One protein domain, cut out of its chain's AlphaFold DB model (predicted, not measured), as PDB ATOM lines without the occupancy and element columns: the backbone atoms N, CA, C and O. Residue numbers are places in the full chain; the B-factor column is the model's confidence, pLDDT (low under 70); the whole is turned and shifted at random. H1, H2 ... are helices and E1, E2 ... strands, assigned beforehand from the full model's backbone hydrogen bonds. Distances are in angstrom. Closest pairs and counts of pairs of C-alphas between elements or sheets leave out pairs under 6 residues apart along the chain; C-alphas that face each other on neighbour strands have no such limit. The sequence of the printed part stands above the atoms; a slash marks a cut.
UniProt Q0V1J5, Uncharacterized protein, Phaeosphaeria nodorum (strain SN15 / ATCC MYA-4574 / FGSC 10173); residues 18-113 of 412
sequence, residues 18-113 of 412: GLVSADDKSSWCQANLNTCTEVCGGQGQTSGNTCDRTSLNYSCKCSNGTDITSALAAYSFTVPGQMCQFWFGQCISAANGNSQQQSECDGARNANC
ATOM      1  N   GLY A  18      -9.052  26.020  22.255       94.06
ATOM      2  CA  GLY A  18      -8.378  26.094  23.558       94.06
ATOM      3  C   GLY A  18      -6.919  26.575  23.507       94.06
ATOM      4  O   GLY A  18      -6.409  27.022  24.528       94.06
ATOM      5  N   LEU A  19      -6.262  26.511  22.343       93.88
ATOM      6  CA  LEU A  19      -4.872  26.949  22.145       93.88
ATOM      7  C   LEU A  19      -4.746  28.425  21.744       93.88
ATOM      8  O   LEU A  19      -3.641  28.959  21.714       93.88
ATOM      9  N   VAL A  20      -5.863  29.073  21.412       95.75
ATOM     10  CA  VAL A  20      -5.908  30.468  20.965       95.75
ATOM     11  C   VAL A  20      -6.231  31.361  22.164       95.75
ATOM     12  O   VAL A  20      -7.104  31.024  22.969       95.75
ATOM     13  N   SER A  21      -5.544  32.497  22.296       96.75
ATOM     14  CA  SER A  21      -5.797  33.442  23.389       96.75
ATOM     15  C   SER A  21      -7.204  34.053  23.289       96.75
ATOM     16  O   SER A  21      -7.787  34.128  22.208       96.75
ATOM     17  N   ALA A  22      -7.784  34.494  24.410       96.88
ATOM     18  CA  ALA A  22      -9.119  35.105  24.398       96.88
ATOM     19  C   ALA A  22      -9.173  36.384  23.537       96.88
ATOM     20  O   ALA A  22     -10.169  36.620  22.848       96.88
ATOM     21  N   ASP A  23      -8.091  37.165  23.540       96.50
ATOM     22  CA  ASP A  23      -7.968  38.390  22.747       96.50
ATOM     23  C   ASP A  23      -7.917  38.083  21.247       96.50
ATOM     24  O   ASP A  23      -8.662  38.688  20.472       96.50
ATOM     25  N   ASP A  24      -7.135  37.075  20.845       96.94
ATOM     26  CA  ASP A  24      -7.080  36.618  19.456       96.94
ATOM     27  C   ASP A  24      -8.452  36.131  18.994       96.94
ATOM     28  O   ASP A  24      -8.943  36.576  17.963       96.94
ATOM     29  N   LYS A  25      -9.149  35.303  19.785       97.62
ATOM     30  CA  LYS A  25     -10.502  34.842  19.424       97.62
ATOM     31  C   LYS A  25     -11.477  35.997  19.224       97.62
ATOM     32  O   LYS A  25     -12.284  35.972  18.296       97.62
ATOM     33  N   SER A  26     -11.414  37.003  20.097       97.56
ATOM     34  CA  SER A  26     -12.246  38.201  19.992       97.56
ATOM     35  C   SER A  26     -11.955  38.960  18.693       97.56
ATOM     36  O   SER A  26     -12.886  39.287  17.950       97.56
ATOM     37  N   SER A  27     -10.671  39.161  18.384       97.31
ATOM     38  CA  SER A  27     -10.203  39.808  17.156       97.31
ATOM     39  C   SER A  27     -10.617  39.033  15.899       97.31
ATOM     40  O   SER A  27     -11.183  39.604  14.963       97.31
ATOM     41  N   TRP A  28     -10.437  37.710  15.895       97.31
ATOM     42  CA  TRP A  28     -10.765  36.837  14.766       97.31
ATOM     43  C   TRP A  28     -12.263  36.816  14.495       97.31
ATOM     44  O   TRP A  28     -12.687  36.940  13.345       97.31
ATOM     45  N   CYS A  29     -13.073  36.729  15.553       98.25
ATOM     46  CA  CYS A  29     -14.516  36.837  15.426       98.25
ATOM     47  C   CYS A  29     -14.934  38.190  14.855       98.25
ATOM     48  O   CYS A  29     -15.747  38.226  13.936       98.25
ATOM     49  N   GLN A  30     -14.371  39.298  15.344       97.88
ATOM     50  CA  GLN A  30     -14.714  40.620  14.824       97.88
ATOM     51  C   GLN A  30     -14.378  40.749  13.332       97.88
ATOM     52  O   GLN A  30     -15.204  41.211  12.546       97.88
ATOM     53  N   ALA A  31     -13.192  40.294  12.928       97.31
ATOM     54  CA  ALA A  31     -12.768  40.312  11.532       97.31
ATOM     55  C   ALA A  31     -13.649  39.416  10.642       97.31
ATOM     56  O   ALA A  31     -14.001  39.802   9.524       97.31
ATOM     57  N   ASN A  32     -14.082  38.260  11.153       97.69
ATOM     58  CA  ASN A  32     -15.012  37.366  10.468       97.69
ATOM     59  C   ASN A  32     -16.391  38.001  10.261       97.69
ATOM     60  O   ASN A  32     -16.932  37.924   9.160       97.69
ATOM     61  N   LEU A  33     -16.935  38.651  11.294       97.12
ATOM     62  CA  LEU A  33     -18.214  39.355  11.210       97.12
ATOM     63  C   LEU A  33     -18.150  40.482  10.171       97.12
ATOM     64  O   LEU A  33     -19.030  40.570   9.317       97.12
ATOM     65  N   ASN A  34     -17.084  41.285  10.192       96.44
ATOM     66  CA  ASN A  34     -16.876  42.351   9.211       96.44
ATOM     67  C   ASN A  34     -16.752  41.778   7.789       96.44
ATOM     68  O   ASN A  34     -17.406  42.252   6.867       96.44
ATOM     69  N   THR A  35     -15.967  40.710   7.619       96.56
ATOM     70  CA  THR A  35     -15.802  40.038   6.322       96.56
ATOM     71  C   THR A  35     -17.136  39.520   5.789       96.56
ATOM     72  O   THR A  35     -17.450  39.745   4.627       96.56
ATOM     73  N   CYS A  36     -17.946  38.873   6.630       97.19
ATOM     74  CA  CYS A  36     -19.275  38.395   6.251       97.19
ATOM     75  C   CYS A  36     -20.167  39.530   5.726       97.19
ATOM     76  O   CYS A  36     -20.769  39.400   4.661       97.19
ATOM     77  N   THR A  37     -20.206  40.660   6.439       96.31
ATOM     78  CA  THR A  37     -20.970  41.841   6.024       96.31
ATOM     79  C   THR A  37     -20.525  42.346   4.656       96.31
ATOM     80  O   THR A  37     -21.366  42.565   3.789       96.31
ATOM     81  N   GLU A  38     -19.221  42.451   4.422       95.56
ATOM     82  CA  GLU A  38     -18.688  42.930   3.146       95.56
ATOM     83  C   GLU A  38     -18.966  41.959   1.989       95.56
ATOM     84  O   GLU A  38     -19.406  42.381   0.920       95.56
ATOM     85  N   VAL A  39     -18.783  40.648   2.194       94.88
ATOM     86  CA  VAL A  39     -19.053  39.648   1.142       94.88
ATOM     87  C   VAL A  39     -20.541  39.578   0.799       94.88
ATOM     88  O   VAL A  39     -20.885  39.363  -0.361       94.88
ATOM     89  N   CYS A  40     -21.425  39.798   1.773       96.38
ATOM     90  CA  CYS A  40     -22.865  39.835   1.532       96.38
ATOM     91  C   CYS A  40     -23.358  41.122   0.845       96.38
ATOM     92  O   CYS A  40     -24.545  41.212   0.542       96.38
ATOM     93  N   GLY A  41     -22.489  42.101   0.563       94.25
ATOM     94  CA  GLY A  41     -22.863  43.353  -0.107       94.25
ATOM     95  C   GLY A  41     -23.073  44.543   0.835       94.25
ATOM     96  O   GLY A  41     -23.706  45.522   0.448       94.25
ATOM     97  N   GLY A  42     -22.550  44.468   2.060       93.12
ATOM     98  CA  GLY A  42     -22.525  45.561   3.026       93.12
ATOM     99  C   GLY A  42     -23.542  45.430   4.163       93.12
ATOM    100  O   GLY A  42     -24.197  44.405   4.372       93.12
ATOM    101  N   GLN A  43     -23.651  46.497   4.956       91.44
ATOM    102  CA  GLN A  43     -24.472  46.518   6.166       91.44
ATOM    103  C   GLN A  43     -25.966  46.317   5.851       91.44
ATOM    104  O   GLN A  43     -26.507  46.888   4.907       91.44
ATOM    105  N   GLY A  44     -26.641  45.482   6.646       92.06
ATOM    106  CA  GLY A  44     -28.048  45.112   6.429       92.06
ATOM    107  C   GLY A  44     -28.265  44.012   5.383       92.06
ATOM    108  O   GLY A  44     -29.379  43.506   5.255       92.06
ATOM    109  N   GLN A  45     -27.210  43.577   4.686       96.19
ATOM    110  CA  GLN A  45     -27.275  42.467   3.731       96.19
ATOM    111  C   GLN A  45     -26.967  41.101   4.359       96.19
ATOM    112  O   GLN A  45     -26.806  40.116   3.645       96.19
ATOM    113  N   THR A  46     -26.915  41.006   5.689       96.12
ATOM    114  CA  THR A  46     -26.749  39.743   6.416       96.12
ATOM    115  C   THR A  46     -28.040  39.365   7.138       96.12
ATOM    116  O   THR A  46     -28.518  40.131   7.975       96.12
ATOM    117  N   SER A  47     -28.559  38.165   6.874       95.19
ATOM    118  CA  SER A  47     -29.674  37.546   7.610       95.19
ATOM    119  C   SER A  47     -29.202  36.694   8.795       95.19
ATOM    120  O   SER A  47     -29.988  36.385   9.688       95.19
ATOM    121  N   GLY A  48     -27.914  36.343   8.841       94.31
ATOM    122  CA  GLY A  48     -27.275  35.691   9.980       94.31
ATOM    123  C   GLY A  48     -25.769  35.903   9.929       94.31
ATOM    124  O   GLY A  48     -25.129  35.537   8.957       94.31
ATOM    125  N   ASN A  49     -25.191  36.519  10.949       97.06
ATOM    126  CA  ASN A  49     -23.755  36.768  11.016       97.06
ATOM    127  C   ASN A  49     -23.327  36.593  12.469       97.06
ATOM    128  O   ASN A  49     -23.536  37.481  13.294       97.06
ATOM    129  N   THR A  50     -22.835  35.406  12.807       98.06
ATOM    130  CA  THR A  50     -22.535  35.032  14.193       98.06
ATOM    131  C   THR A  50     -21.106  34.544  14.315       98.06
ATOM    132  O   THR A  50     -20.589  33.885  13.416       98.06
ATOM    133  N   CYS A  51     -20.486  34.813  15.460       98.06
ATOM    134  CA  CYS A  51     -19.218  34.210  15.839       98.06
ATOM    135  C   CYS A  51     -19.159  34.038  17.356       98.06
ATOM    136  O   CYS A  51     -19.296  35.012  18.099       98.06
ATOM    137  N   ASP A  52     -18.974  32.806  17.810       97.56
ATOM    138  CA  ASP A  52     -18.818  32.474  19.218       97.56
ATOM    139  C   ASP A  52     -17.344  32.597  19.621       97.56
ATOM    140  O   ASP A  52     -16.481  31.866  19.139       97.56
ATOM    141  N   ARG A  53     -17.043  33.520  20.537       95.69
ATOM    142  CA  ARG A  53     -15.663  33.822  20.953       95.69
ATOM    143  C   ARG A  53     -15.006  32.726  21.796       95.69
ATOM    144  O   ARG A  53     -13.822  32.836  22.086       95.69
ATOM    145  N   THR A  54     -15.733  31.690  22.207       94.25
ATOM    146  CA  THR A  54     -15.185  30.606  23.037       94.25
ATOM    147  C   THR A  54     -14.757  29.433  22.165       94.25
ATOM    148  O   THR A  54     -13.613  28.972  22.246       94.25
ATOM    149  N   SER A  55     -15.685  28.992  21.317       96.06
ATOM    150  CA  SER A  55     -15.588  27.842  20.420       96.06
ATOM    151  C   SER A  55     -15.072  28.192  19.028       96.06
ATOM    152  O   SER A  55     -14.701  27.283  18.297       96.06
ATOM    153  N   LEU A  56     -15.041  29.478  18.656       96.62
ATOM    154  CA  LEU A  56     -14.771  29.945  17.292       96.62
ATOM    155  C   LEU A  56     -15.770  29.414  16.250       96.62
ATOM    156  O   LEU A  56     -15.510  29.478  15.054       96.62
ATOM    157  N   ASN A  57     -16.943  28.937  16.675       96.88
ATOM    158  CA  ASN A  57     -18.017  28.607  15.746       96.88
ATOM    159  C   ASN A  57     -18.564  29.881  15.108       96.88
ATOM    160  O   ASN A  57     -18.857  30.856  15.799       96.88
ATOM    161  N   TYR A  58     -18.748  29.865  13.793       97.44
ATOM    162  CA  TYR A  58     -19.197  31.028  13.043       97.44
ATOM    163  C   TYR A  58     -20.262  30.649  12.013       97.44
ATOM    164  O   TYR A  58     -20.346  29.507  11.567       97.44
ATOM    165  N   SER A  59     -21.089  31.621  11.640       97.69
ATOM    166  CA  SER A  59     -22.040  31.491  10.536       97.69
ATOM    167  C   SER A  59     -22.136  32.800   9.770       97.69
ATOM    168  O   SER A  59     -21.980  33.877  10.349       97.69
ATOM    169  N   CYS A  60     -22.373  32.701   8.466       98.00
ATOM    170  CA  CYS A  60     -22.566  33.845   7.597       98.00
ATOM    171  C   CYS A  60     -23.599  33.537   6.509       98.00
ATOM    172  O   CYS A  60     -23.341  32.806   5.553       98.00
ATOM    173  N   LYS A  61     -24.773  34.132   6.672       97.94
ATOM    174  CA  LYS A  61     -25.933  34.060   5.797       97.94
ATOM    175  C   LYS A  61     -26.294  35.463   5.340       97.94
ATOM    176  O   LYS A  61     -26.499  36.370   6.152       97.94
ATOM    177  N   CYS A  62     -26.396  35.628   4.035       98.12
ATOM    178  CA  CYS A  62     -26.775  36.873   3.398       98.12
ATOM    179  C   CYS A  62     -28.308  37.011   3.326       98.12
ATOM    180  O   CYS A  62     -29.056  36.031   3.391       98.12
ATOM    181  N   SER A  63     -28.806  38.239   3.207       97.31
ATOM    182  CA  SER A  63     -30.244  38.552   3.167       97.31
ATOM    183  C   SER A  63     -30.938  38.046   1.901       97.31
ATOM    184  O   SER A  63     -32.142  37.813   1.912       97.31
ATOM    185  N   ASN A  64     -30.183  37.801   0.829       94.81
ATOM    186  CA  ASN A  64     -30.670  37.172  -0.403       94.81
ATOM    187  C   ASN A  64     -30.856  35.642  -0.290       94.81
ATOM    188  O   ASN A  64     -31.171  34.997  -1.286       94.81
ATOM    189  N   GLY A  65     -30.639  35.059   0.894       94.38
ATOM    190  CA  GLY A  65     -30.770  33.624   1.152       94.38
ATOM    191  C   GLY A  65     -29.493  32.810   0.917       94.38
ATOM    192  O   GLY A  65     -29.485  31.618   1.220       94.38
ATOM    193  N   THR A  66     -28.408  33.420   0.427       96.44
ATOM    194  CA  THR A  66     -27.126  32.726   0.240       96.44
ATOM    195  C   THR A  66     -26.444  32.471   1.583       96.44
ATOM    196  O   THR A  66     -26.220  33.400   2.357       96.44
ATOM    197  N   ASP A  67     -26.046  31.227   1.843       97.50
ATOM    198  CA  ASP A  67     -25.152  30.875   2.950       97.50
ATOM    199  C   ASP A  67     -23.715  30.774   2.427       97.50
ATOM    200  O   ASP A  67     -23.417  29.955   1.558       97.50
ATOM    201  N   ILE A  68     -22.829  31.630   2.938       96.44
ATOM    202  CA  ILE A  68     -21.416  31.680   2.543       96.44
ATOM    203  C   ILE A  68     -20.483  31.210   3.661       96.44
ATOM    204  O   ILE A  68     -19.272  31.402   3.568       96.44
ATOM    205  N   THR A  69     -21.013  30.576   4.712       97.62
ATOM    206  CA  THR A  69     -20.234  30.131   5.878       97.62
ATOM    207  C   THR A  69     -19.021  29.287   5.469       97.62
ATOM    208  O   THR A  69     -17.909  29.529   5.930       97.62
ATOM    209  N   SER A  70     -19.181  28.340   4.542       95.44
ATOM    210  CA  SER A  70     -18.060  27.532   4.036       95.44
ATOM    211  C   SER A  70     -17.094  28.330   3.151       95.44
ATOM    212  O   SER A  70     -15.884  28.109   3.195       95.44
ATOM    213  N   ALA A  71     -17.597  29.302   2.387       95.00
ATOM    214  CA  ALA A  71     -16.790  30.138   1.500       95.00
ATOM    215  C   ALA A  71     -15.887  31.127   2.259       95.00
ATOM    216  O   ALA A  71     -14.884  31.586   1.707       95.00
ATOM    217  N   LEU A  72     -16.184  31.418   3.532       95.06
ATOM    218  CA  LEU A  72     -15.321  32.238   4.386       95.06
ATOM    219  C   LEU A  72     -13.921  31.635   4.573       95.06
ATOM    220  O   LEU A  72     -12.980  32.393   4.801       95.06
ATOM    221  N   ALA A  73     -13.745  30.319   4.400       95.00
ATOM    222  CA  ALA A  73     -12.431  29.669   4.432       95.00
ATOM    223  C   ALA A  73     -11.470  30.168   3.341       95.00
ATOM    224  O   ALA A  73     -10.260  30.068   3.504       95.00
ATOM    225  N   ALA A  74     -11.985  30.758   2.256       95.12
ATOM    226  CA  ALA A  74     -11.159  31.332   1.197       95.12
ATOM    227  C   ALA A  74     -10.532  32.689   1.571       95.12
ATOM    228  O   ALA A  74      -9.659  33.169   0.845       95.12
ATOM    229  N   TYR A  75     -10.968  33.316   2.666       96.06
ATOM    230  CA  TYR A  75     -10.525  34.645   3.081       96.06
ATOM    231  C   TYR A  75      -9.510  34.580   4.220       96.06
ATOM    232  O   TYR A  75      -9.648  33.787   5.145       96.06
ATOM    233  N   SER A  76      -8.508  35.453   4.180       95.12
ATOM    234  CA  SER A  76      -7.385  35.429   5.128       95.12
ATOM    235  C   SER A  76      -7.767  35.927   6.526       95.12
ATOM    236  O   SER A  76      -7.194  35.492   7.519       95.12
ATOM    237  N   PHE A  77      -8.733  36.849   6.605       94.38
ATOM    238  CA  PHE A  77      -9.125  37.549   7.838       94.38
ATOM    239  C   PHE A  77     -10.405  37.002   8.482       94.38
ATOM    240  O   PHE A  77     -10.985  37.628   9.364       94.38
ATOM    241  N   THR A  78     -10.854  35.822   8.074       97.12
ATOM    242  CA  THR A  78     -11.974  35.118   8.711       97.12
ATOM    243  C   THR A  78     -11.456  34.182   9.797       97.12
ATOM    244  O   THR A  78     -10.258  33.908   9.866       97.12
ATOM    245  N   VAL A  79     -12.348  33.661  10.642       97.06
ATOM    246  CA  VAL A  79     -11.977  32.636  11.630       97.06
ATOM    247  C   VAL A  79     -11.216  31.462  10.991       97.06
ATOM    248  O   VAL A  79     -10.106  31.185  11.444       97.06
ATOM    249  N   PRO A  80     -11.717  30.798   9.928       96.19
ATOM    250  CA  PRO A  80     -11.002  29.677   9.314       96.19
ATOM    251  C   PRO A  80      -9.658  30.096   8.701       96.19
ATOM    252  O   PRO A  80      -8.681  29.358   8.823       96.19
ATOM    253  N   GLY A  81      -9.567  31.289   8.099       95.31
ATOM    254  CA  GLY A  81      -8.306  31.808   7.565       95.31
ATOM    255  C   GLY A  81      -7.252  32.003   8.655       95.31
ATOM    256  O   GLY A  81      -6.127  31.518   8.536       95.31
ATOM    257  N   GLN A  82      -7.633  32.647   9.757       96.31
ATOM    258  CA  GLN A  82      -6.730  32.939  10.871       96.31
ATOM    259  C   GLN A  82      -6.344  31.677  11.653       96.31
ATOM    260  O   GLN A  82      -5.175  31.510  11.997       96.31
ATOM    261  N   MET A  83      -7.271  30.730  11.835       95.56
ATOM    262  CA  MET A  83      -6.957  29.408  12.385       95.56
ATOM    263  C   MET A  83      -5.932  28.669  11.522       95.56
ATOM    264  O   MET A  83      -4.986  28.092  12.053       95.56
ATOM    265  N   CYS A  84      -6.065  28.726  10.197       96.19
ATOM    266  CA  CYS A  84      -5.118  28.081   9.292       96.19
ATOM    267  C   CYS A  84      -3.716  28.718   9.365       96.19
ATOM    268  O   CYS A  84      -2.708  28.012   9.404       96.19
ATOM    269  N   GLN A  85      -3.633  30.048   9.488       95.06
ATOM    270  CA  GLN A  85      -2.358  30.747   9.701       95.06
ATOM    271  C   GLN A  85      -1.732  30.417  11.067       95.06
ATOM    272  O   GLN A  85      -0.524  30.198  11.166       95.06
ATOM    273  N   PHE A  86      -2.545  30.319  12.122       96.31
ATOM    274  CA  PHE A  86      -2.078  29.914  13.448       96.31
ATOM    275  C   PHE A  86      -1.564  28.467  13.456       96.31
ATOM    276  O   PHE A  86      -0.519  28.172  14.039       96.31
ATOM    277  N   TRP A  87      -2.263  27.561  12.765       96.88
ATOM    278  CA  TRP A  87      -1.797  26.195  12.537       96.88
ATOM    279  C   TRP A  87      -0.443  26.175  11.825       96.88
ATOM    280  O   TRP A  87       0.457  25.457  12.253       96.88
ATOM    281  N   PHE A  88      -0.268  26.983  10.777       97.25
ATOM    282  CA  PHE A  88       0.980  27.022  10.022       97.25
ATOM    283  C   PHE A  88       2.180  27.368  10.918       97.25
ATOM    284  O   PHE A  88       3.211  26.698  10.853       97.25
ATOM    285  N   GLY A  89       2.028  28.334  11.832       96.06
ATOM    286  CA  GLY A  89       3.059  28.651  12.827       96.06
ATOM    287  C   GLY A  89       3.426  27.461  13.726       96.06
ATOM    288  O   GLY A  89       4.609  27.214  13.988       96.06
ATOM    289  N   GLN A  90       2.435  26.673  14.150       96.50
ATOM    290  CA  GLN A  90       2.667  25.439  14.908       96.50
ATOM    291  C   GLN A  90       3.338  24.356  14.056       96.50
ATOM    292  O   GLN A  90       4.247  23.687  14.541       96.50
ATOM    293  N   CYS A  91       2.949  24.217  12.788       97.44
ATOM    294  CA  CYS A  91       3.528  23.250  11.855       97.44
ATOM    295  C   CYS A  91       5.022  23.520  11.636       97.44
ATOM    296  O   CYS A  91       5.851  22.627  11.815       97.44
ATOM    297  N   ILE A  92       5.390  24.776  11.354       97.62
ATOM    298  CA  ILE A  92       6.791  25.186  11.183       97.62
ATOM    299  C   ILE A  92       7.599  24.984  12.468       97.62
ATOM    300  O   ILE A  92       8.756  24.562  12.410       97.62
ATOM    301  N   SER A  93       6.994  25.242  13.629       96.69
ATOM    302  CA  SER A  93       7.637  24.992  14.924       96.69
ATOM    303  C   SER A  93       7.874  23.493  15.152       96.69
ATOM    304  O   SER A  93       8.970  23.093  15.538       96.69
ATOM    305  N   ALA A  94       6.882  22.654  14.840       96.75
ATOM    306  CA  ALA A  94       6.960  21.198  14.950       96.75
ATOM    307  C   ALA A  94       7.926  20.561  13.935       96.75
ATOM    308  O   ALA A  94       8.481  19.497  14.205       96.75
ATOM    309  N   ALA A  95       8.198  21.225  12.809       97.00
ATOM    310  CA  ALA A  95       9.221  20.793  11.860       97.00
ATOM    311  C   ALA A  95      10.648  20.877  12.439       97.00
ATOM    312  O   ALA A  95      11.563  20.270  11.894       97.00
ATOM    313  N   ASN A  96      10.878  21.620  13.533       95.56
ATOM    314  CA  ASN A  96      12.166  21.678  14.246       95.56
ATOM    315  C   ASN A  96      13.390  21.973  13.343       95.56
ATOM    316  O   ASN A  96      14.502  21.514  13.606       95.56
ATOM    317  N   GLY A  97      13.199  22.750  12.270       94.06
ATOM    318  CA  GLY A  97      14.253  23.089  11.304       94.06
ATOM    319  C   GLY A  97      14.474  22.067  10.181       94.06
ATOM    320  O   GLY A  97      15.381  22.259   9.374       94.06
ATOM    321  N   ASN A  98      13.664  21.010  10.100       97.50
ATOM    322  CA  ASN A  98      13.647  20.094   8.965       97.50
ATOM    323  C   ASN A  98      13.051  20.802   7.735       97.50
ATOM    324  O   ASN A  98      11.864  21.128   7.710       97.50
ATOM    325  N   SER A  99      13.875  21.029   6.710       96.31
ATOM    326  CA  SER A  99      13.482  21.765   5.504       96.31
ATOM    327  C   SER A  99      12.388  21.068   4.694       96.31
ATOM    328  O   SER A  99      11.540  21.748   4.126       96.31
ATOM    329  N   GLN A 100      12.372  19.732   4.664       96.12
ATOM    330  CA  GLN A 100      11.342  18.968   3.958       96.12
ATOM    331  C   GLN A 100       9.985  19.140   4.651       96.12
ATOM    332  O   GLN A 100       9.000  19.501   4.016       96.12
ATOM    333  N   GLN A 101       9.939  18.992   5.973       95.75
ATOM    334  CA  GLN A 101       8.707  19.208   6.737       95.75
ATOM    335  C   GLN A 101       8.223  20.661   6.669       95.75
ATOM    336  O   GLN A 101       7.022  20.908   6.626       95.75
ATOM    337  N   GLN A 102       9.143  21.629   6.617       97.25
ATOM    338  CA  GLN A 102       8.786  23.027   6.373       97.25
ATOM    339  C   GLN A 102       8.131  23.202   4.999       97.25
ATOM    340  O   GLN A 102       7.071  23.818   4.926       97.25
ATOM    341  N   SER A 103       8.683  22.595   3.941       96.88
ATOM    342  CA  SER A 103       8.058  22.638   2.614       96.88
ATOM    343  C   SER A 103       6.682  21.964   2.573       96.88
ATOM    344  O   SER A 103       5.785  22.482   1.912       96.88
ATOM    345  N   GLU A 104       6.472  20.885   3.334       96.25
ATOM    346  CA  GLU A 104       5.151  20.258   3.494       96.25
ATOM    347  C   GLU A 104       4.167  21.199   4.208       96.25
ATOM    348  O   GLU A 104       3.036  21.374   3.756       96.25
ATOM    349  N   CYS A 105       4.595  21.875   5.284       97.00
ATOM    350  CA  CYS A 105       3.784  22.890   5.967       97.00
ATOM    351  C   CYS A 105       3.417  24.055   5.032       97.00
ATOM    352  O   CYS A 105       2.273  24.515   5.039       97.00
ATOM    353  N   ASP A 106       4.368  24.542   4.230       96.00
ATOM    354  CA  ASP A 106       4.143  25.608   3.250       96.00
ATOM    355  C   ASP A 106       3.182  25.163   2.141       96.00
ATOM    356  O   ASP A 106       2.255  25.902   1.798       96.00
ATOM    357  N   GLY A 107       3.360  23.949   1.613       95.31
ATOM    358  CA  GLY A 107       2.467  23.345   0.626       95.31
ATOM    359  C   GLY A 107       1.041  23.219   1.158       95.31
ATOM    360  O   GLY A 107       0.099  23.700   0.526       95.31
ATOM    361  N   ALA A 108       0.892  22.673   2.366       94.75
ATOM    362  CA  ALA A 108      -0.391  22.535   3.043       94.75
ATOM    363  C   ALA A 108      -1.064  23.884   3.311       94.75
ATOM    364  O   ALA A 108      -2.262  24.026   3.058       94.75
ATOM    365  N   ARG A 109      -0.310  24.892   3.770       95.12
ATOM    366  CA  ARG A 109      -0.825  26.257   3.950       95.12
ATOM    367  C   ARG A 109      -1.330  26.822   2.626       95.12
ATOM    368  O   ARG A 109      -2.435  27.345   2.572       95.12
ATOM    369  N   ASN A 110      -0.539  26.716   1.561       93.62
ATOM    370  CA  ASN A 110      -0.884  27.283   0.257       93.62
ATOM    371  C   ASN A 110      -2.101  26.599  -0.380       93.62
ATOM    372  O   ASN A 110      -2.858  27.250  -1.095       93.62
ATOM    373  N   ALA A 111      -2.291  25.303  -0.126       92.12
ATOM    374  CA  ALA A 111      -3.420  24.548  -0.656       92.12
ATOM    375  C   ALA A 111      -4.715  24.733   0.149       92.12
ATOM    376  O   ALA A 111      -5.795  24.685  -0.438       92.12
ATOM    377  N   ASN A 112      -4.622  24.926   1.469       91.12
ATOM    378  CA  ASN A 112      -5.783  24.848   2.362       91.12
ATOM    379  C   ASN A 112      -6.147  26.167   3.059       91.12
ATOM    380  O   ASN A 112      -7.292  26.327   3.477       91.12
ATOM    381  N   CYS A 113      -5.215  27.114   3.200       93.19
ATOM    382  CA  CYS A 113      -5.502  28.392   3.846       93.19
ATOM    383  C   CYS A 113      -6.032  29.424   2.845       93.19
ATOM    384  O   CYS A 113      -5.480  29.615   1.762       93.19
TER     385      CYS A 113
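What this domain is: This is residues 18 to 113 of the 412 residues of an uncharacterized protein of Phaeosphaeria nodorum (strain SN15 / ATCC MYA-4574 / FGSC 10173) (UniProt Q0V1J5). Two lobes stand end to end: in one, the helix H1 packs on a two-stranded hairpin, E1 and E2; the other is a helical hairpin in which H3 and H4 run side by side. The first residues of H3, 79 to 82, meet H1 at its residues 28 to 32, and the short H2 lies where the lobes join. The printed part has 96 residues, with four named helices and two named strands in the order H1, E1, E2, H2, H3, H4; the strands are antiparallel in the order E1 - E2, and the class is mostly helix. The whole is only just loose, close to compact, with a radius of gyration of the C-alphas of 15.2 A, and is elongated, spanning 48 by 27 by 15 A.

Where its parts are: Begin at Gly 18 and find C-alpha 22 at (-9.119, 35.105, 24.398); from there H1, residues 22 to 39, runs 25.7 A to C-alpha 39 at (-19.053, 39.648, 1.142). Next come E1, residues 46 to 51, 13.3 A long, and E2, residues 58 to 62, 13.6 A long. H2 is residues 71 to 74, 5.8 A. H3, residues 79 to 94, runs 22.4 A, and H4, residues 99 to 112, runs 19.8 A to C-alpha 112 at (-5.783, 24.848, 2.362).

How they stand to each other: Look first from H1 to the strands: its closest C-alphas to E1 are those of Cys 29 and Cys 51, 5.4 A apart, and to E2 those of Cys 36 and Cys 60, 5.8 A apart. E1 and E2 form an antiparallel hairpin at 171 degrees; check N 61 and O 48, 2.7 A, and N 47 and O 61, 2.8 A, within hydrogen-bond range. With residues 28 to 32 alone, H1 touches residues 79 to 82 of H3, closest at the C-alphas of Trp 28 and Val 79, 5.4 A, at a steep tilt of 46 degrees, opposite ways. H2 touches H3 only at the corner, closest at the C-alphas of Ala 73 and Pro 80, 5.1 A. H2 and H1 are close but not clearly touching, their closest C-alphas, of Leu 72 and Cys 36, being 7.6 A apart. H3 and H4 are a helical hairpin: they touch, closest at the C-alphas of Ile 92 and Gln 102, 5.6 A, at a shallow tilt of 8 degrees, opposite ways. H4 is apart from H1 and from both strands. In H1, H3 and H4 every O i to N i+4 pair is within hydrogen-bond range; H2 is too short for such a pair.

The domain as a whole: The two C-alphas farthest apart are those of Gly 44 and Asn 98, 48.7 A. The printed part has no cut and no long link; the links from H2 to H3 and from H3 to H4 are tight. The mean pLDDT of the printed part is 96.1, and no printed residue is under 70.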